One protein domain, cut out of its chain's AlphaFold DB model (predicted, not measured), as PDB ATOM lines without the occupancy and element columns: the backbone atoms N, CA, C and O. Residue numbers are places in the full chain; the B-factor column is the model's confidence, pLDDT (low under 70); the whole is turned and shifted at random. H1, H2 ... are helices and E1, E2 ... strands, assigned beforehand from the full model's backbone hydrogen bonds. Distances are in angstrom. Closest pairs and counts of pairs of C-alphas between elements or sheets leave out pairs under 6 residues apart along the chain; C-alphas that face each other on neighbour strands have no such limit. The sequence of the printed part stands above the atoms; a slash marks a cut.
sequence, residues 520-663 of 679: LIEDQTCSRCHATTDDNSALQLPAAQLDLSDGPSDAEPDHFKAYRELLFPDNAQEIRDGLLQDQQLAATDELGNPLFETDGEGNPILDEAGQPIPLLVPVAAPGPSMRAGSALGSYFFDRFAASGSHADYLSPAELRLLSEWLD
ATOM      1  N   LEU A 520     112.511 -19.143 -70.826       92.00
ATOM      2  CA  LEU A 520     111.364 -19.498 -69.992       92.00
ATOM      3  C   LEU A 520     110.399 -18.311 -69.857       92.00
ATOM      4  O   LEU A 520     110.771 -17.265 -69.328       92.00
ATOM      5  N   ILE A 521     109.163 -18.497 -70.323       92.12
ATOM      6  CA  ILE A 521     108.044 -17.565 -70.127       92.12
ATOM      7  C   ILE A 521     107.366 -17.868 -68.796       92.12
ATOM      8  O   ILE A 521     107.060 -16.962 -68.026       92.12
ATOM      9  N   GLU A 522     107.084 -19.144 -68.554       90.69
ATOM     10  CA  GLU A 522     106.261 -19.592 -67.439       90.69
ATOM     11  C   GLU A 522     106.592 -21.041 -67.103       90.69
ATOM     12  O   GLU A 522     106.959 -21.817 -67.982       90.69
ATOM     13  N   ASP A 523     106.439 -21.408 -65.841       92.12
ATOM     14  CA  ASP A 523     106.601 -22.776 -65.377       92.12
ATOM     15  C   ASP A 523     105.442 -23.119 -64.449       92.12
ATOM     16  O   ASP A 523     105.264 -22.510 -63.395       92.12
ATOM     17  N   GLN A 524     104.640 -24.075 -64.887       93.69
ATOM     18  CA  GLN A 524     103.403 -24.499 -64.245       93.69
ATOM     19  C   GLN A 524     103.599 -25.793 -63.444       93.69
ATOM     20  O   GLN A 524     102.628 -26.480 -63.125       93.69
ATOM     21  N   THR A 525     104.850 -26.165 -63.150       94.94
ATOM     22  CA  THR A 525     105.173 -27.351 -62.345       94.94
ATOM     23  C   THR A 525     104.511 -27.232 -60.973       94.94
ATOM     24  O   THR A 525     104.756 -26.269 -60.244       94.94
ATOM     25  N   CYS A 526     103.661 -28.198 -60.612       95.62
ATOM     26  CA  CYS A 526     102.766 -28.078 -59.458       95.62
ATOM     27  C   CYS A 526     103.544 -27.870 -58.153       95.62
ATOM     28  O   CYS A 526     103.217 -26.973 -57.374       95.62
ATOM     29  N   SER A 527     104.623 -28.634 -57.959       94.25
ATOM     30  CA  SER A 527     105.468 -28.564 -56.765       94.25
ATOM     31  C   SER A 527     106.224 -27.239 -56.599       94.25
ATOM     32  O   SER A 527     106.816 -27.032 -55.552       94.25
ATOM     33  N   ARG A 528     106.214 -26.314 -57.573       93.31
ATOM     34  CA  ARG A 528     106.810 -24.977 -57.377       93.31
ATOM     35  C   ARG A 528     105.957 -24.084 -56.477       93.31
ATOM     36  O   ARG A 528     106.499 -23.342 -55.664       93.31
ATOM     37  N   CYS A 529     104.633 -24.170 -56.608       94.50
ATOM     38  CA  CYS A 529     103.680 -23.413 -55.784       94.50
ATOM     39  C   CYS A 529     103.139 -24.240 -54.610       94.50
ATOM     40  O   CYS A 529     102.732 -23.681 -53.593       94.50
ATOM     41  N   HIS A 530     103.112 -25.564 -54.760       95.88
ATOM     42  CA  HIS A 530     102.585 -26.516 -53.787       95.88
ATOM     43  C   HIS A 530     103.717 -27.292 -53.105       95.88
ATOM     44  O   HIS A 530     103.739 -28.516 -53.138       95.88
ATOM     45  N   ALA A 531     104.691 -26.585 -52.535       94.44
ATOM     46  CA  ALA A 531     105.746 -27.171 -51.711       94.44
ATOM     47  C   ALA A 531     106.090 -26.239 -50.554       94.44
ATOM     48  O   ALA A 531     105.792 -25.049 -50.599       94.44
ATOM     49  N   THR A 532     106.756 -26.768 -49.532       93.44
ATOM     50  CA  THR A 532     107.185 -25.992 -48.356       93.44
ATOM     51  C   THR A 532     108.475 -25.213 -48.573       93.44
ATOM     52  O   THR A 532     108.889 -24.443 -47.708       93.44
ATOM     53  N   THR A 533     109.134 -25.396 -49.716       92.62
ATOM     54  CA  THR A 533     110.319 -24.624 -50.098       92.62
ATOM     55  C   THR A 533     110.204 -24.139 -51.533       92.62
ATOM     56  O   THR A 533     109.595 -24.813 -52.363       92.62
ATOM     57  N   ASP A 534     110.731 -22.945 -51.795       89.75
ATOM     58  CA  ASP A 534     110.830 -22.371 -53.134       89.75
ATOM     59  C   ASP A 534     112.064 -22.905 -53.888       89.75
ATOM     60  O   ASP A 534     112.870 -23.676 -53.356       89.75
ATOM     61  N   ASP A 535     112.259 -22.464 -55.134       85.94
ATOM     62  CA  ASP A 535     113.387 -22.912 -55.968       85.94
ATOM     63  C   ASP A 535     114.772 -22.541 -55.395       85.94
ATOM     64  O   ASP A 535     115.785 -23.113 -55.799       85.94
ATOM     65  N   ASN A 536     114.840 -21.590 -54.456       89.69
ATOM     66  CA  ASN A 536     116.066 -21.194 -53.758       89.69
ATOM     67  C   ASN A 536     116.243 -21.937 -52.425       89.69
ATOM     68  O   ASN A 536     117.121 -21.576 -51.638       89.69
ATOM     69  N   SER A 537     115.421 -22.961 -52.163       88.81
ATOM     70  CA  SER A 537     115.355 -23.687 -50.889       88.81
ATOM     71  C   SER A 537     114.961 -22.808 -49.695       88.81
ATOM     72  O   SER A 537     115.226 -23.170 -48.547       88.81
ATOM     73  N   ALA A 538     114.344 -21.647 -49.936       91.31
ATOM     74  CA  ALA A 538     113.785 -20.822 -48.877       91.31
ATOM     75  C   ALA A 538     112.409 -21.360 -48.479       91.31
ATOM     76  O   ALA A 538     111.645 -21.825 -49.323       91.31
ATOM     77  N   LEU A 539     112.091 -21.293 -47.187       93.88
ATOM     78  CA  LEU A 539     110.798 -21.729 -46.667       93.88
ATOM     79  C   LEU A 539     109.658 -20.916 -47.304       93.88
ATOM     80  O   LEU A 539     109.699 -19.685 -47.300       93.88
ATOM     81  N   GLN A 540     108.627 -21.601 -47.792       94.75
ATOM     82  CA  GLN A 540     107.399 -20.997 -48.299       94.75
ATOM     83  C   GLN A 540     106.168 -21.739 -47.771       94.75
ATOM     84  O   GLN A 540     106.238 -22.907 -47.394       94.75
ATOM     85  N   LEU A 541     105.033 -21.044 -47.730       95.06
ATOM     86  CA  LEU A 541     103.751 -21.649 -47.390       95.06
ATOM     87  C   LEU A 541     103.143 -22.251 -48.668       95.06
ATOM     88  O   LEU A 541     102.932 -21.484 -49.615       95.06
ATOM     89  N   PRO A 542     102.836 -23.562 -48.717       95.00
ATOM     90  CA  PRO A 542     102.216 -24.165 -49.888       95.00
ATOM     91  C   PRO A 542     100.912 -23.453 -50.266       95.00
ATOM     92  O   PRO A 542     100.045 -23.189 -49.423       95.00
ATOM     93  N   ALA A 543     100.758 -23.129 -51.550       94.06
ATOM     94  CA  ALA A 543      99.584 -22.424 -52.038       94.06
ATOM     95  C   ALA A 543      98.300 -23.196 -51.694       94.06
ATOM     96  O   ALA A 543      98.207 -24.407 -51.886       94.06
ATOM     97  N   ALA A 544      97.296 -22.465 -51.204       93.06
ATOM     98  CA  ALA A 544      96.010 -23.012 -50.771       93.06
ATOM     99  C   ALA A 544      96.083 -24.089 -49.668       93.06
ATOM    100  O   ALA A 544      95.110 -24.823 -49.519       93.06
ATOM    101  N   GLN A 545      97.171 -24.136 -48.880       95.38
ATOM    102  CA  GLN A 545      97.386 -25.160 -47.844       95.38
ATOM    103  C   GLN A 545      97.379 -26.575 -48.444       95.38
ATOM    104  O   GLN A 545      96.696 -27.455 -47.947       95.38
ATOM    105  N   LEU A 546      98.041 -26.749 -49.593       95.44
ATOM    106  CA  LEU A 546      98.171 -28.045 -50.252       95.44
ATOM    107  C   LEU A 546      99.640 -28.297 -50.569       95.44
ATOM    108  O   LEU A 546     100.192 -27.638 -51.460       95.44
ATOM    109  N   ASP A 547     100.245 -29.253 -49.870       95.00
ATOM    110  CA  ASP A 547     101.628 -29.662 -50.097       95.00
ATOM    111  C   ASP A 547     101.712 -30.874 -51.044       95.00
ATOM    112  O   ASP A 547     101.392 -32.008 -50.697       95.00
ATOM    113  N   LEU A 548     102.168 -30.639 -52.274       96.56
ATOM    114  CA  LEU A 548     102.420 -31.669 -53.286       96.56
ATOM    115  C   LEU A 548     103.912 -32.021 -53.403       96.56
ATOM    116  O   LEU A 548     104.328 -32.609 -54.403       96.56
ATOM    117  N   SER A 549     104.728 -31.632 -52.419       93.31
ATOM    118  CA  SER A 549     106.151 -31.956 -52.394       93.31
ATOM    119  C   SER A 549     106.419 -33.450 -52.208       93.31
ATOM    120  O   SER A 549     105.563 -34.246 -51.806       93.31
ATOM    121  N   ASP A 550     107.647 -33.820 -52.558       93.81
ATOM    122  CA  ASP A 550     108.151 -35.174 -52.418       93.81
ATOM    123  C   ASP A 550     108.467 -35.530 -50.951       93.81
ATOM    124  O   ASP A 550     108.546 -34.665 -50.076       93.81
ATOM    125  N   GLY A 551     108.697 -36.817 -50.696       94.62
ATOM    126  CA  GLY A 551     109.089 -37.346 -49.391       94.62
ATOM    127  C   GLY A 551     107.939 -37.879 -48.521       94.62
ATOM    128  O   GLY A 551     106.754 -37.657 -48.809       94.62
ATOM    129  N   PRO A 552     108.291 -38.625 -47.457       96.06
ATOM    130  CA  PRO A 552     107.329 -39.295 -46.592       96.06
ATOM    131  C   PRO A 552     106.482 -38.294 -45.800       96.06
ATOM    132  O   PRO A 552     106.924 -37.195 -45.465       96.06
ATOM    133  N   SER A 553     105.249 -38.682 -45.490       94.94
ATOM    134  CA  SER A 553     104.357 -37.919 -44.624       94.94
ATOM    135  C   SER A 553     104.697 -38.130 -43.152       94.94
ATOM    136  O   SER A 553     104.862 -39.264 -42.707       94.94
ATOM    137  N   ASP A 554     104.656 -37.057 -42.362       91.31
ATOM    138  CA  ASP A 554     104.826 -37.135 -40.905       91.31
ATOM    139  C   ASP A 554     103.702 -37.929 -40.209       91.31
ATOM    140  O   ASP A 554     103.902 -38.483 -39.129       91.31
ATOM    141  N   ALA A 555     102.515 -38.014 -40.826       92.50
ATOM    142  CA  ALA A 555     101.365 -38.734 -40.276       92.50
ATOM    143  C   ALA A 555     101.339 -40.232 -40.634       92.50
ATOM    144  O   ALA A 555     100.686 -41.014 -39.946       92.50
ATOM    145  N   GLU A 556     101.986 -40.627 -41.732       95.44
ATOM    146  CA  GLU A 556     102.141 -42.021 -42.169       95.44
ATOM    147  C   GLU A 556     103.377 -42.112 -43.075       95.44
ATOM    148  O   GLU A 556     103.266 -41.783 -44.261       95.44
ATOM    149  N   PRO A 557     104.538 -42.526 -42.541       95.56
ATOM    150  CA  PRO A 557     105.797 -42.531 -43.283       95.56
ATOM    151  C   PRO A 557     105.797 -43.419 -44.534       95.56
ATOM    152  O   PRO A 557     106.554 -43.147 -45.462       95.56
ATOM    153  N   ASP A 558     104.923 -44.430 -44.589       95.19
ATOM    154  CA  ASP A 558     104.745 -45.305 -45.757       95.19
ATOM    155  C   ASP A 558     104.078 -44.600 -46.953       95.19
ATOM    156  O   ASP A 558     104.005 -45.154 -48.049       95.19
ATOM    157  N   HIS A 559     103.531 -43.397 -46.753       97.31
ATOM    158  CA  HIS A 559     102.902 -42.604 -47.803       97.31
ATOM    159  C   HIS A 559     103.713 -41.346 -48.091       97.31
ATOM    160  O   HIS A 559     104.154 -40.655 -47.172       97.31
ATOM    161  N   PHE A 560     103.771 -40.944 -49.360       97.56
ATOM    162  CA  PHE A 560     104.139 -39.570 -49.692       97.56
ATOM    163  C   PHE A 560     103.206 -38.563 -49.028       97.56
ATOM    164  O   PHE A 560     101.992 -38.773 -48.932       97.56
ATOM    165  N   LYS A 561     103.761 -37.414 -48.649       95.31
ATOM    166  CA  LYS A 561     102.983 -36.307 -48.095       95.31
ATOM    167  C   LYS A 561     101.853 -35.865 -49.026       95.31
ATOM    168  O   LYS A 561     100.705 -35.833 -48.595       95.31
ATOM    169  N   ALA A 562     102.144 -35.702 -50.316       97.19
ATOM    170  CA  ALA A 562     101.158 -35.351 -51.337       97.19
ATOM    171  C   ALA A 562      99.939 -36.300 -51.380       97.19
ATOM    172  O   ALA A 562      98.808 -35.853 -51.566       97.19
ATOM    173  N   TYR A 563     100.125 -37.606 -51.134       98.19
ATOM    174  CA  TYR A 563      99.006 -38.556 -51.045       98.19
ATOM    175  C   TYR A 563      98.065 -38.204 -49.892       98.19
ATOM    176  O   TYR A 563      96.839 -38.293 -50.018       98.19
ATOM    177  N   ARG A 564      98.646 -37.831 -48.748       96.62
ATOM    178  CA  ARG A 564      97.895 -37.496 -47.543       96.62
ATOM    179  C   ARG A 564      97.154 -36.178 -47.704       96.62
ATOM    180  O   ARG A 564      95.953 -36.147 -47.475       96.62
ATOM    181  N   GLU A 565      97.843 -35.166 -48.200       95.56
ATOM    182  CA  GLU A 565      97.333 -33.817 -48.471       95.56
ATOM    183  C   GLU A 565      96.135 -33.828 -49.439       95.56
ATOM    184  O   GLU A 565      95.133 -33.135 -49.264       95.56
ATOM    185  N   LEU A 566      96.174 -34.697 -50.452       97.25
ATOM    186  CA  LEU A 566      95.084 -34.819 -51.421       97.25
ATOM    187  C   LEU A 566      93.832 -35.513 -50.862       97.25
ATOM    188  O   LEU A 566      92.724 -35.209 -51.312       97.25
ATOM    189  N   LEU A 567      93.982 -36.460 -49.927       97.69
ATOM    190  CA  LEU A 567      92.932 -37.431 -49.569       97.69
ATOM    191  C   LEU A 567      92.510 -37.423 -48.092       97.69
ATOM    192  O   LEU A 567      91.528 -38.088 -47.734       97.69
ATOM    193  N   PHE A 568      93.234 -36.724 -47.224       96.38
ATOM    194  CA  PHE A 568      93.002 -36.680 -45.785       96.38
ATOM    195  C   PHE A 568      92.863 -35.228 -45.316       96.38
ATOM    196  O   PHE A 568      93.478 -34.349 -45.901       96.38
ATOM    197  N   PRO A 569      92.044 -34.969 -44.283       94.69
ATOM    198  CA  PRO A 569      92.046 -33.674 -43.618       94.69
ATOM    199  C   PRO A 569      93.375 -33.421 -42.907       94.69
ATOM    200  O   PRO A 569      93.968 -34.349 -42.346       94.69
ATOM    201  N   ASP A 570      93.759 -32.160 -42.880       92.69
ATOM    202  CA  ASP A 570      94.988 -31.627 -42.315       92.69
ATOM    203  C   ASP A 570      94.744 -30.219 -41.730       92.69
ATOM    204  O   ASP A 570      93.619 -29.696 -41.732       92.69
ATOM    205  N   ASN A 571      95.798 -29.626 -41.170       94.31
ATOM    206  CA  ASN A 571      95.747 -28.316 -40.530       94.31
ATOM    207  C   ASN A 571      96.352 -27.260 -41.454       94.31
ATOM    208  O   ASN A 571      97.401 -27.469 -42.053       94.31
ATOM    209  N   ALA A 572      95.726 -26.088 -41.514       95.38
ATOM    210  CA  ALA A 572      96.312 -24.932 -42.166       95.38
ATOM    211  C   ALA A 572      97.612 -24.544 -41.453       95.38
ATOM    212  O   ALA A 572      97.680 -24.535 -40.224       95.38
ATOM    213  N   GLN A 573      98.623 -24.176 -42.227       94.94
ATOM    214  CA  GLN A 573      99.942 -23.794 -41.751       94.94
ATOM    215  C   GLN A 573     100.183 -22.289 -41.907       94.94
ATOM    216  O   GLN A 573      99.593 -21.608 -42.756       94.94
ATOM    217  N   GLU A 574     101.094 -21.764 -41.094       95.31
ATOM    218  CA  GLU A 574     101.632 -20.413 -41.200       95.31
ATOM    219  C   GLU A 574     103.154 -20.411 -41.008       95.31
ATOM    220  O   GLU A 574     103.724 -21.300 -40.375       95.31
ATOM    221  N   ILE A 575     103.820 -19.386 -41.548       94.06
ATOM    222  CA  ILE A 575     105.228 -19.128 -41.243       94.06
ATOM    223  C   ILE A 575     105.282 -18.145 -40.076       94.06
ATOM    224  O   ILE A 575     104.966 -16.962 -40.238       94.06
ATOM    225  N   ARG A 576     105.718 -18.620 -38.910       91.94
ATOM    226  CA  ARG A 576     105.959 -17.802 -37.715       91.94
ATOM    227  C   ARG A 576     107.367 -18.080 -37.198       91.94
ATOM    228  O   ARG A 576     107.812 -19.219 -37.170       91.94
ATOM    229  N   ASP A 577     108.094 -17.018 -36.856       89.69
ATOM    230  CA  ASP A 577     109.474 -17.088 -36.347       89.69
ATOM    231  C   ASP A 577     110.453 -17.872 -37.249       89.69
ATOM    232  O   ASP A 577     111.437 -18.448 -36.790       89.69
ATOM    233  N   GLY A 578     110.200 -17.865 -38.563       87.38
ATOM    234  CA  GLY A 578     111.029 -18.553 -39.556       87.38
ATOM    235  C   GLY A 578     110.809 -20.066 -39.638       87.38
ATOM    236  O   GLY A 578     111.580 -20.740 -40.319       87.38
ATOM    237  N   LEU A 579     109.773 -20.595 -38.980       91.00
ATOM    238  CA  LEU A 579     109.364 -21.995 -39.039       91.00
ATOM    239  C   LEU A 579     107.961 -22.113 -39.634       91.00
ATOM    240  O   LEU A 579     107.116 -21.239 -39.441       91.00
ATOM    241  N   LEU A 580     107.728 -23.206 -40.357       91.75
ATOM    242  CA  LEU A 580     106.402 -23.591 -40.816       91.75
ATOM    243  C   LEU A 580     105.754 -24.420 -39.712       91.75
ATOM    244  O   LEU A 580     106.332 -25.410 -39.264       91.75
ATOM    245  N   GLN A 581     104.591 -23.988 -39.253       93.38
ATOM    246  CA  GLN A 581     103.877 -24.622 -38.152       93.38
ATOM    247  C   GLN A 581     102.370 -24.499 -38.351       93.38
ATOM    248  O   GLN A 581     101.905 -23.624 -39.084       93.38
ATOM    249  N   ASP A 582     101.610 -25.353 -37.671       93.88
ATOM    250  CA  ASP A 582     100.153 -25.301 -37.700       93.88
ATOM    251  C   ASP A 582      99.653 -23.944 -37.198       93.88
ATOM    252  O   ASP A 582     100.040 -23.455 -36.130       93.88
ATOM    253  N   GLN A 583      98.753 -23.344 -37.967       94.94
ATOM    254  CA  GLN A 583      98.020 -22.166 -37.557       94.94
ATOM    255  C   GLN A 583      97.093 -22.551 -36.404       94.94
ATOM    256  O   GLN A 583      96.325 -23.510 -36.492       94.94
ATOM    257  N   GLN A 584      97.134 -21.771 -35.329       94.00
ATOM    258  CA  GLN A 584      96.307 -21.986 -34.146       94.00
ATOM    259  C   GLN A 584      95.432 -20.766 -33.861       94.00
ATOM    260  O   GLN A 584      95.858 -19.622 -34.039       94.00
ATOM    261  N   LEU A 585      94.209 -21.008 -33.389       92.81
ATOM    262  CA  LEU A 585      93.289 -19.976 -32.908       92.81
ATOM    263  C   LEU A 585      92.769 -20.317 -31.511       92.81
ATOM    264  O   LEU A 585      92.739 -21.482 -31.116       92.81
ATOM    265  N   ALA A 586      92.365 -19.292 -30.760       91.81
ATOM    266  CA  ALA A 586      91.730 -19.491 -29.463       91.81
ATOM    267  C   ALA A 586      90.382 -20.199 -29.655       91.81
ATOM    268  O   ALA A 586      89.511 -19.698 -30.369       91.81
ATOM    269  N   ALA A 587      90.228 -21.362 -29.032       91.31
ATOM    270  CA  ALA A 587      89.002 -22.135 -29.057       91.31
ATOM    271  C   ALA A 587      87.863 -21.344 -28.414       91.31
ATOM    272  O   ALA A 587      88.073 -20.609 -27.446       91.31
ATOM    273  N   THR A 588      86.649 -21.521 -28.927       91.50
ATOM    274  CA  THR A 588      85.445 -20.922 -28.353       91.50
ATOM    275  C   THR A 588      84.391 -21.975 -28.052       91.50
ATOM    276  O   THR A 588      84.330 -23.006 -28.720       91.50
ATOM    277  N   ASP A 589      83.537 -21.704 -27.069       89.88
ATOM    278  CA  ASP A 589      82.315 -22.476 -26.853       89.88
ATOM    279  C   ASP A 589      81.269 -22.216 -27.964       89.88
ATOM    280  O   ASP A 589      81.480 -21.412 -28.878       89.88
ATOM    281  N   GLU A 590      80.116 -22.886 -27.887       90.62
ATOM    282  CA  GLU A 590      79.010 -22.735 -28.853       90.62
ATOM    283  C   GLU A 590      78.424 -21.310 -28.913       90.62
ATOM    284  O   GLU A 590      77.712 -20.966 -29.858       90.62
ATOM    285  N   LEU A 591      78.711 -20.472 -27.914       91.44
ATOM    286  CA  LEU A 591      78.262 -19.084 -27.817       91.44
ATOM    287  C   LEU A 591      79.352 -18.091 -28.258       91.44
ATOM    288  O   LEU A 591      79.116 -16.881 -28.232       91.44
ATOM    289  N   GLY A 592      80.520 -18.583 -28.683       86.56
ATOM    290  CA  GLY A 592      81.654 -17.771 -29.115       86.56
ATOM    291  C   GLY A 592      82.512 -17.221 -27.971       86.56
ATOM    292  O   GLY A 592      83.339 -16.342 -28.215       86.56
ATOM    293  N   ASN A 593      82.344 -17.699 -26.732       90.44
ATOM    294  CA  ASN A 593      83.197 -17.289 -25.616       90.44
ATOM    295  C   ASN A 593      84.535 -18.037 -25.668       90.44
ATOM    296  O   ASN A 593      84.526 -19.244 -25.909       90.44
ATOM    297  N   PRO A 594      85.675 -17.372 -25.402       88.75
ATOM    298  CA  PRO A 594      86.979 -18.022 -25.411       88.75
ATOM    299  C   PRO A 594      87.078 -19.096 -24.324       88.75
ATOM    300  O   PRO A 594      86.682 -18.883 -23.176       88.75
ATOM    301  N   LEU A 595      87.637 -20.238 -24.701       91.62
ATOM    302  CA  LEU A 595      87.998 -21.335 -23.816       91.62
ATOM    303  C   LEU A 595      89.446 -21.166 -23.350       91.62
ATOM    304  O   LEU A 595      90.288 -20.615 -24.062       91.62
ATOM    305  N   PHE A 596      89.737 -21.664 -22.153       93.31
ATOM    306  CA  PHE A 596      91.048 -21.562 -21.513       93.31
ATOM    307  C   PHE A 596      91.534 -22.947 -21.094       93.31
ATOM    308  O   PHE A 596      90.722 -23.842 -20.856       93.31
ATOM    309  N   GLU A 597      92.847 -23.128 -21.010       92.75
ATOM    310  CA  GLU A 597      93.433 -24.351 -20.469       92.75
ATOM    311  C   GLU A 597      93.032 -24.527 -19.001       92.75
ATOM    312  O   GLU A 597      93.017 -23.558 -18.238       92.75
ATOM    313  N   THR A 598      92.719 -25.758 -18.595       91.50
ATOM    314  CA  THR A 598      92.317 -26.077 -17.220       91.50
ATOM    315  C   THR A 598      93.199 -27.155 -16.606       91.50
ATOM    316  O   THR A 598      93.674 -28.051 -17.303       91.50
ATOM    317  N   ASP A 599      93.377 -27.108 -15.289       89.88
ATOM    318  CA  ASP A 599      93.995 -28.189 -14.525       89.88
ATOM    319  C   ASP A 599      93.078 -29.429 -14.416       89.88
ATOM    320  O   ASP A 599      91.952 -29.460 -14.922       89.88
ATOM    321  N   GLY A 600      93.559 -30.479 -13.739       86.75
ATOM    322  CA  GLY A 600      92.800 -31.720 -13.519       86.75
ATOM    323  C   GLY A 600      91.557 -31.574 -12.630       86.75
ATOM    324  O   GLY A 600      90.799 -32.534 -12.490       86.75
ATOM    325  N   GLU A 601      91.338 -30.400 -12.037       88.00
ATOM    326  CA  GLU A 601      90.185 -30.049 -11.202       88.00
ATOM    327  C   GLU A 601      89.221 -29.092 -11.935       88.00
ATOM    328  O   GLU A 601      88.159 -28.761 -11.405       88.00
ATOM    329  N   GLY A 602      89.551 -28.695 -13.173       84.50
ATOM    330  CA  GLY A 602      88.743 -27.818 -14.019       84.50
ATOM    331  C   GLY A 602      88.963 -26.320 -13.782       84.50
ATOM    332  O   GLY A 602      88.191 -25.515 -14.304       84.50
ATOM    333  N   ASN A 603      89.988 -25.919 -13.019       89.12
ATOM    334  CA  ASN A 603      90.312 -24.504 -12.815       89.12
ATOM    335  C   ASN A 603      91.212 -23.980 -13.947       89.12
ATOM    336  O   ASN A 603      92.111 -24.707 -14.371       89.12
ATOM    337  N   PRO A 604      91.044 -22.726 -14.414       88.62
ATOM    338  CA  PRO A 604      91.895 -22.161 -15.459       88.62
ATOM    339  C   PRO A 604      93.366 -22.065 -15.045       88.62
ATOM    340  O   PRO A 604      93.686 -21.536 -13.977       88.62
ATOM    341  N   ILE A 605      94.261 -22.515 -15.922       91.56
ATOM    342  CA  ILE A 605      95.705 -22.320 -15.786       91.56
ATOM    343  C   ILE A 605      96.020 -20.860 -16.130       91.56
ATOM    344  O   ILE A 605      95.530 -20.329 -17.128       91.56
ATOM    345  N   LEU A 606      96.813 -20.201 -15.284       91.62
ATOM    346  CA  LEU A 606      97.153 -18.784 -15.418       91.62
ATOM    347  C   LEU A 606      98.600 -18.603 -15.901       91.62
ATOM    348  O   LEU A 606      99.485 -19.358 -15.500       91.62
ATOM    349  N   ASP A 607      98.838 -17.583 -16.723       90.50
ATOM    350  CA  ASP A 607     100.168 -17.162 -17.169       90.50
ATOM    351  C   ASP A 607     100.950 -16.396 -16.076       90.50
ATOM    352  O   ASP A 607     100.469 -16.170 -14.961       90.50
ATOM    353  N   GLU A 608     102.176 -15.959 -16.391       89.69
ATOM    354  CA  GLU A 608     103.035 -15.202 -15.463       89.69
ATOM    355  C   GLU A 608     102.436 -13.850 -15.019       89.69
ATOM    356  O   GLU A 608     102.850 -13.295 -13.998       89.69
ATOM    357  N   ALA A 609     101.451 -13.322 -15.752       90.00
ATOM    358  CA  ALA A 609     100.717 -12.104 -15.420       90.00
ATOM    359  C   ALA A 609      99.406 -12.383 -14.654       90.00
ATOM    360  O   ALA A 609      98.700 -11.438 -14.284       90.00
ATOM    361  N   GLY A 610      99.086 -13.652 -14.379       87.38
ATOM    362  CA  GLY A 610      97.872 -14.081 -13.691       87.38
ATOM    363  C   GLY A 610      96.623 -14.103 -14.577       87.38
ATOM    364  O   GLY A 610      95.512 -14.072 -14.044       87.38
ATOM    365  N   GLN A 611      96.773 -14.123 -15.904       90.19
ATOM    366  CA  GLN A 611      95.664 -14.217 -16.858       90.19
ATOM    367  C   GLN A 611      95.441 -15.670 -17.307       90.19
ATOM    368  O   GLN A 611      96.417 -16.387 -17.512       90.19
ATOM    369  N   PRO A 612      94.186 -16.127 -17.480       90.31
ATOM    370  CA  PRO A 612      93.902 -17.454 -18.025       90.31
ATOM    371  C   PRO A 612      94.531 -17.671 -19.406       90.31
ATOM    372  O   PRO A 612      94.374 -16.832 -20.296       90.31
ATOM    373  N   ILE A 613      95.205 -18.807 -19.591       91.12
ATOM    374  CA  ILE A 613      95.862 -19.175 -20.851       91.12
ATOM    375  C   ILE A 613      94.799 -19.652 -21.851       91.12
ATOM    376  O   ILE A 613      94.085 -20.609 -21.545       91.12
ATOM    377  N   PRO A 614      94.640 -19.010 -23.026       92.50
ATOM    378  CA  PRO A 614      93.663 -19.441 -24.023       92.50
ATOM    379  C   PRO A 614      93.941 -20.862 -24.511       92.50
ATOM    380  O   PRO A 614      95.075 -21.185 -24.856       92.50
ATOM    381  N   LEU A 615      92.898 -21.686 -24.608       92.81
ATOM    382  CA  LEU A 615      92.997 -23.004 -25.223       92.81
ATOM    383  C   LEU A 615      93.175 -22.818 -26.731       92.81
ATOM    384  O   LEU A 615      92.271 -22.320 -27.401       92.81
ATOM    385  N   LEU A 616      94.326 -23.206 -27.268       92.94
ATOM    386  CA  LEU A 616      94.604 -23.109 -28.697       92.94
ATOM    387  C   LEU A 616      94.195 -24.396 -29.419       92.94
ATOM    388  O   LEU A 616      94.525 -25.498 -28.985       92.94
ATOM    389  N   VAL A 617      93.490 -24.250 -30.539       93.00
ATOM    390  CA  VAL A 617      93.127 -25.355 -31.438       93.00
ATOM    391  C   VAL A 617      93.645 -25.076 -32.849       93.00
ATOM    392  O   VAL A 617      93.679 -23.910 -33.261       93.00
ATOM    393  N   PRO A 618      94.065 -26.113 -33.594       93.06
ATOM    394  CA  PRO A 618      94.531 -25.935 -34.959       93.06
ATOM    395  C   PRO A 618      93.390 -25.489 -35.877       93.06
ATOM    396  O   PRO A 618      92.230 -25.876 -35.706       93.06
ATOM    397  N   VAL A 619      93.730 -24.676 -36.871       94.88
ATOM    398  CA  VAL A 619      92.812 -24.284 -37.942       94.88
ATOM    399  C   VAL A 619      92.802 -25.383 -38.993       94.88
ATOM    400  O   VAL A 619      93.852 -25.739 -39.509       94.88
ATOM    401  N   ALA A 620      91.630 -25.915 -39.337       93.75
ATOM    402  CA  ALA A 620      91.523 -26.911 -40.402       93.75
ATOM    403  C   ALA A 620      91.857 -26.293 -41.770       93.75
ATOM    404  O   ALA A 620      91.390 -25.194 -42.093       93.75
ATOM    405  N   ALA A 621      92.627 -27.007 -42.590       93.44
ATOM    406  CA  ALA A 621      92.849 -26.616 -43.974       93.44
ATOM    407  C   ALA A 621      91.565 -26.807 -44.819       93.44
ATOM    408  O   ALA A 621      90.652 -27.537 -44.424       93.44
ATOM    409  N   PRO A 622      91.460 -26.186 -46.011       87.81
ATOM    410  CA  PRO A 622      90.307 -26.351 -46.908       87.81
ATOM    411  C   PRO A 622      90.120 -27.771 -47.497       87.81
ATOM    412  O   PRO A 622      89.153 -28.010 -48.229       87.81
ATOM    413  N   GLY A 623      91.063 -28.687 -47.266       82.06
ATOM    414  CA  GLY A 623      91.108 -30.044 -47.815       82.06
ATOM    415  C   GLY A 623      90.166 -31.059 -47.142       82.06
ATOM    416  O   GLY A 623      89.451 -30.737 -46.190       82.06
ATOM    417  N   PRO A 624      90.129 -32.313 -47.633       94.25
ATOM    418  CA  PRO A 624      90.883 -32.836 -48.776       94.25
ATOM    419  C   PRO A 624      90.276 -32.438 -50.131       94.25
ATOM    420  O   PRO A 624      89.053 -32.346 -50.281       94.25
ATOM    421  N   SER A 625      91.128 -32.232 -51.140       95.88
ATOM    422  CA  SER A 625      90.701 -31.814 -52.488       95.88
ATOM    423  C   SER A 625      90.180 -32.948 -53.368       95.88
ATOM    424  O   SER A 625      89.387 -32.720 -54.294       95.88
ATOM    425  N   MET A 626      90.568 -34.182 -53.049       97.81
ATOM    426  CA  MET A 626      90.167 -35.390 -53.751       97.81
ATOM    427  C   MET A 626      89.380 -36.344 -52.849       97.81
ATOM    428  O   MET A 626      89.590 -36.444 -51.641       97.81
ATOM    429  N   ARG A 627      88.457 -37.092 -53.458       96.62
ATOM    430  CA  ARG A 627      87.618 -38.085 -52.785       96.62
ATOM    431  C   ARG A 627      87.906 -39.478 -53.323       96.62
ATOM    432  O   ARG A 627      87.531 -39.830 -54.440       96.62
ATOM    433  N   ALA A 628      88.521 -40.298 -52.478       96.62
ATOM    434  CA  ALA A 628      88.727 -41.709 -52.758       96.62
ATOM    435  C   ALA A 628      87.392 -42.414 -53.056       96.62
ATOM    436  O   ALA A 628      86.450 -42.376 -52.265       96.62
ATOM    437  N   GLY A 629      87.317 -43.078 -54.204       95.06
ATOM    438  CA  GLY A 629      86.120 -43.727 -54.719       95.06
ATOM    439  C   GLY A 629      85.192 -42.823 -55.533       95.06
ATOM    440  O   GLY A 629      84.142 -43.326 -55.925       95.06
ATOM    441  N   SER A 630      85.499 -41.539 -55.780       95.75
ATOM    442  CA  SER A 630      84.665 -40.653 -56.613       95.75
ATOM    443  C   SER A 630      85.438 -39.471 -57.215       95.75
ATOM    444  O   SER A 630      85.650 -38.444 -56.561       95.75
ATOM    445  N   ALA A 631      85.779 -39.564 -58.503       97.50
ATOM    446  CA  ALA A 631      86.364 -38.448 -59.244       97.50
ATOM    447  C   ALA A 631      85.380 -37.273 -59.390       97.50
ATOM    448  O   ALA A 631      85.758 -36.132 -59.146       97.50
ATOM    449  N   LEU A 632      84.102 -37.537 -59.700       95.62
ATOM    450  CA  LEU A 632      83.066 -36.493 -59.793       95.62
ATOM    451  C   LEU A 632      82.828 -35.752 -58.473       95.62
ATOM    452  O   LEU A 632      82.459 -34.586 -58.480       95.62
ATOM    453  N   GLY A 633      83.027 -36.422 -57.336       95.31
ATOM    454  CA  GLY A 633      82.891 -35.803 -56.021       95.31
ATOM    455  C   GLY A 633      84.088 -34.944 -55.603       95.31
ATOM    456  O   GLY A 633      84.051 -34.380 -54.511       95.31
ATOM    457  N   SER A 634      85.150 -34.886 -56.409       96.75
ATOM    458  CA  SER A 634      86.405 -34.208 -56.085       96.75
ATOM    459  C   SER A 634      86.438 -32.806 -56.688       96.75
ATOM    460  O   SER A 634      86.479 -32.667 -57.909       96.75
ATOM    461  N   TYR A 635      86.500 -31.766 -55.849       95.25
ATOM    462  CA  TYR A 635      86.588 -30.379 -56.334       95.25
ATOM    463  C   TYR A 635      87.949 -30.056 -56.976       95.25
ATOM    464  O   TYR A 635      88.105 -29.020 -57.618       95.25
ATOM    465  N   PHE A 636      88.946 -30.942 -56.831       96.56
ATOM    466  CA  PHE A 636      90.231 -30.855 -57.526       96.56
ATOM    467  C   PHE A 636      90.066 -30.593 -59.032       96.56
ATOM    468  O   PHE A 636      90.716 -29.704 -59.578       96.56
ATOM    469  N   PHE A 637      89.150 -31.306 -59.701       97.00
ATOM    470  CA  PHE A 637      88.948 -31.181 -61.149       97.00
ATOM    471  C   PHE A 637      88.400 -29.811 -61.574       97.00
ATOM    472  O   PHE A 637      88.672 -29.375 -62.692       97.00
ATOM    473  N   ASP A 638      87.703 -29.092 -60.690       95.44
ATOM    474  CA  ASP A 638      87.152 -27.762 -60.991       95.44
ATOM    475  C   ASP A 638      88.260 -26.730 -61.235       95.44
ATOM    476  O   ASP A 638      88.067 -25.748 -61.954       95.44
ATOM    477  N   ARG A 639      89.456 -26.958 -60.675       95.88
ATOM    478  CA  ARG A 639      90.625 -26.097 -60.893       95.88
ATOM    479  C   ARG A 639      91.178 -26.206 -62.310       95.88
ATOM    480  O   ARG A 639      91.745 -25.225 -62.778       95.88
ATOM    481  N   PHE A 640      90.970 -27.338 -62.980       96.62
ATOM    482  CA  PHE A 640      91.455 -27.616 -64.337       96.62
ATOM    483  C   PHE A 640      90.371 -27.451 -65.408       96.62
ATOM    484  O   PHE A 640      90.641 -27.610 -66.596       96.62
ATOM    485  N   ALA A 641      89.137 -27.129 -65.009       93.88
ATOM    486  CA  ALA A 641      88.098 -26.724 -65.946       93.88
ATOM    487  C   ALA A 641      88.502 -25.431 -66.682       93.88
ATOM    488  O   ALA A 641      89.342 -24.675 -66.205       93.88
ATOM    489  N   ALA A 642      87.860 -25.130 -67.815       92.06
ATOM    490  CA  ALA A 642      88.221 -23.989 -68.670       92.06
ATOM    491  C   ALA A 642      88.216 -22.615 -67.960       92.06
ATOM    492  O   ALA A 642      88.922 -21.704 -68.376       92.06
ATOM    493  N   SER A 643      87.421 -22.449 -66.897       92.56
ATOM    494  CA  SER A 643      87.381 -21.237 -66.062       92.56
ATOM    495  C   SER A 643      88.142 -21.375 -64.736       92.56
ATOM    496  O   SER A 643      88.033 -20.508 -63.869       92.56
ATOM    497  N   GLY A 644      88.825 -22.498 -64.529       94.31
ATOM    498  CA  GLY A 644      89.575 -22.806 -63.322       94.31
ATOM    499  C   GLY A 644      90.926 -22.093 -63.283       94.31
ATOM    500  O   GLY A 644      91.438 -21.621 -64.296       94.31
ATOM    501  N   SER A 645      91.523 -22.012 -62.092       94.06
ATOM    502  CA  SER A 645      92.818 -21.346 -61.891       94.06
ATOM    503  C   SER A 645      94.011 -22.076 -62.520       94.06
ATOM    504  O   SER A 645      95.075 -21.482 -62.633       94.06
ATOM    505  N   HIS A 646      93.832 -23.337 -62.916       95.88
ATOM    506  CA  HIS A 646      94.838 -24.213 -63.521       95.88
ATOM    507  C   HIS A 646      94.348 -24.765 -64.871       95.88
ATOM    508  O   HIS A 646      94.686 -25.889 -65.249       95.88
ATOM    509  N   ALA A 647      93.494 -24.015 -65.577       94.69
ATOM    510  CA  ALA A 647      93.030 -24.399 -66.907       94.69
ATOM    511  C   ALA A 647      94.230 -24.750 -67.809       94.69
ATOM    512  O   ALA A 647      95.203 -24.001 -67.865       94.69
ATOM    513  N   ASP A 648      94.156 -25.902 -68.477       90.50
ATOM    514  CA  ASP A 648      95.184 -26.449 -69.379       90.50
ATOM    515  C   ASP A 648      96.527 -26.870 -68.738       90.50
ATOM    516  O   ASP A 648      97.445 -27.257 -69.459       90.50
ATOM    517  N   TYR A 649      96.661 -26.871 -67.404       94.62
ATOM    518  CA  TYR A 649      97.921 -27.276 -66.745       94.62
ATOM    519  C   TYR A 649      98.131 -28.798 -66.776       94.62
ATOM    520  O   TYR A 649      99.266 -29.278 -66.834       94.62
ATOM    521  N   LEU A 650      97.036 -29.561 -66.734       95.88
ATOM    522  CA  LEU A 650      97.035 -31.012 -66.902       95.88
ATOM    523  C   LEU A 650      96.406 -31.371 -68.243       95.88
ATOM    524  O   LEU A 650      95.335 -30.879 -68.606       95.88
ATOM    525  N   SER A 651      97.061 -32.274 -68.961       95.62
ATOM    526  CA  SER A 651      96.537 -32.837 -70.196       95.62
ATOM    527  C   SER A 651      95.287 -33.693 -69.930       95.62
ATOM    528  O   SER A 651      95.102 -34.231 -68.832       95.62
ATOM    529  N   PRO A 652      94.436 -33.913 -70.948       96.00
ATOM    530  CA  PRO A 652      93.297 -34.819 -70.819       96.00
ATOM    531  C   PRO A 652      93.675 -36.250 -70.396       96.00
ATOM    532  O   PRO A 652      92.902 -36.897 -69.692       96.00
ATOM    533  N   ALA A 653      94.857 -36.743 -70.788       97.06
ATOM    534  CA  ALA A 653      95.349 -38.062 -70.389       97.06
ATOM    535  C   ALA A 653      95.702 -38.120 -68.892       97.06
ATOM    536  O   ALA A 653      95.355 -39.090 -68.219       97.06
ATOM    537  N   GLU A 654      96.316 -37.066 -68.347       98.12
ATOM    538  CA  GLU A 654      96.632 -36.963 -66.915       98.12
ATOM    539  C   GLU A 654      95.359 -36.823 -66.066       98.12
ATOM    540  O   GLU A 654      95.203 -37.515 -65.060       98.12
ATOM    541  N   LEU A 655      94.402 -35.994 -66.500       98.12
ATOM    542  CA  LEU A 655      93.103 -35.859 -65.826       98.12
ATOM    543  C   LEU A 655      92.318 -37.176 -65.828       98.12
ATOM    544  O   LEU A 655      91.680 -37.518 -64.829       98.12
ATOM    545  N   ARG A 656      92.392 -37.939 -66.924       97.31
ATOM    546  CA  ARG A 656      91.840 -39.293 -67.005       97.31
ATOM    547  C   ARG A 656      92.523 -40.244 -66.019       97.31
ATOM    548  O   ARG A 656      91.831 -40.974 -65.321       97.31
ATOM    549  N   LEU A 657      93.853 -40.258 -65.953       98.56
ATOM    550  CA  LEU A 657      94.585 -41.137 -65.036       98.56
ATOM    551  C   LEU A 657      94.192 -40.871 -63.571       98.56
ATOM    552  O   LEU A 657      93.946 -41.804 -62.804       98.56
ATOM    553  N   LEU A 658      94.058 -39.594 -63.203       98.69
ATOM    554  CA  LEU A 658      93.587 -39.184 -61.880       98.69
ATOM    555  C   LEU A 658      92.144 -39.626 -61.619       98.69
ATOM    556  O   LEU A 658      91.843 -40.111 -60.527       98.69
ATOM    557  N   SER A 659      91.243 -39.490 -62.597       98.25
ATOM    558  CA  SER A 659      89.849 -39.911 -62.419       98.25
ATOM    559  C   SER A 659      89.717 -41.424 -62.265       98.25
ATOM    560  O   SER A 659      88.988 -41.890 -61.391       98.25
ATOM    561  N   GLU A 660      90.471 -42.192 -63.050       98.25
ATOM    562  CA  GLU A 660      90.558 -43.647 -62.951       98.25
ATOM    563  C   GLU A 660      91.002 -44.088 -61.562       98.25
ATOM    564  O   GLU A 660      90.308 -44.879 -60.920       98.25
ATOM    565  N   TRP A 661      92.121 -43.540 -61.086       98.38
ATOM    566  CA  TRP A 661      92.676 -43.841 -59.771       98.38
ATOM    567  C   TRP A 661      91.697 -43.516 -58.643       98.38
ATOM    568  O   TRP A 661      91.463 -44.359 -57.773       98.38
ATOM    569  N   LEU A 662      91.071 -42.335 -58.676       98.38
ATOM    570  CA  LEU A 662      90.086 -41.940 -57.671       98.38
ATOM    571  C   LEU A 662      88.867 -42.859 -57.695       98.38
ATOM    572  O   LEU A 662      88.475 -43.360 -56.645       98.38
ATOM    573  N   ASP A 663      88.290 -43.133 -58.864       97.56
ATOM    574  CA  ASP A 663      87.072 -43.938 -58.984       97.56
ATOM    575  C   ASP A 663      87.245 -45.377 -58.482       97.56
ATOM    576  O   ASP A 663      86.304 -45.924 -57.898       97.56
TER     577      ASP A 663
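What this domain is: This is residues 520 to 663 of the 679 residues of the protein "HZS_alpha domain-containing protein" of endosymbiont of Ridgeia piscesae (UniProt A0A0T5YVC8). The model has little regular structure: an elongated run of loops with two small antiparallel hairpins, E3-E4 and E5-E6, with residues 587 to 615 at one end and E1 and H4 toward the other. The 144 printed residues include four named helices and six named strands, a mixed class. The whole is loose, with a radius of gyration of the C-alphas of 19.6 A and spans of 61 by 37 by 34 A.

Where its parts are: E3 is residues 573 to 576, E4 579 to 582, E5 584 to 586, E6 616 to 618. E1, 520 to 523, begins at C-alpha 520 (111.364, -19.498, -69.992). H1 is 526 to 529, E2 556 to 560, H2 561 to 567, H3 635 to 639. H4, 652 to 663, 16.2 A long, ends at C-alpha 663 (87.072, -43.938, -58.984).

How they stand to each other: N 574 and O 581 of hairpin E3-E4 are within hydrogen-bond range, 2.9 A, as are N 617 and O 585 of hairpin E5-E6, 2.9 A. H3 and H4 are close but not clearly touching, their closest C-alphas, 637 and 655, 7.8 A apart. H2 and H4 have every O i to N i+4 pair within range; H3 has 0 of 1, and 2 of 2 O i to N i+3.

The domain as a whole: The farthest C-alphas, Leu 520 and Glu 601, are 63.4 A apart. The printed part has no cut, and no printed residue is under 70 in pLDDT.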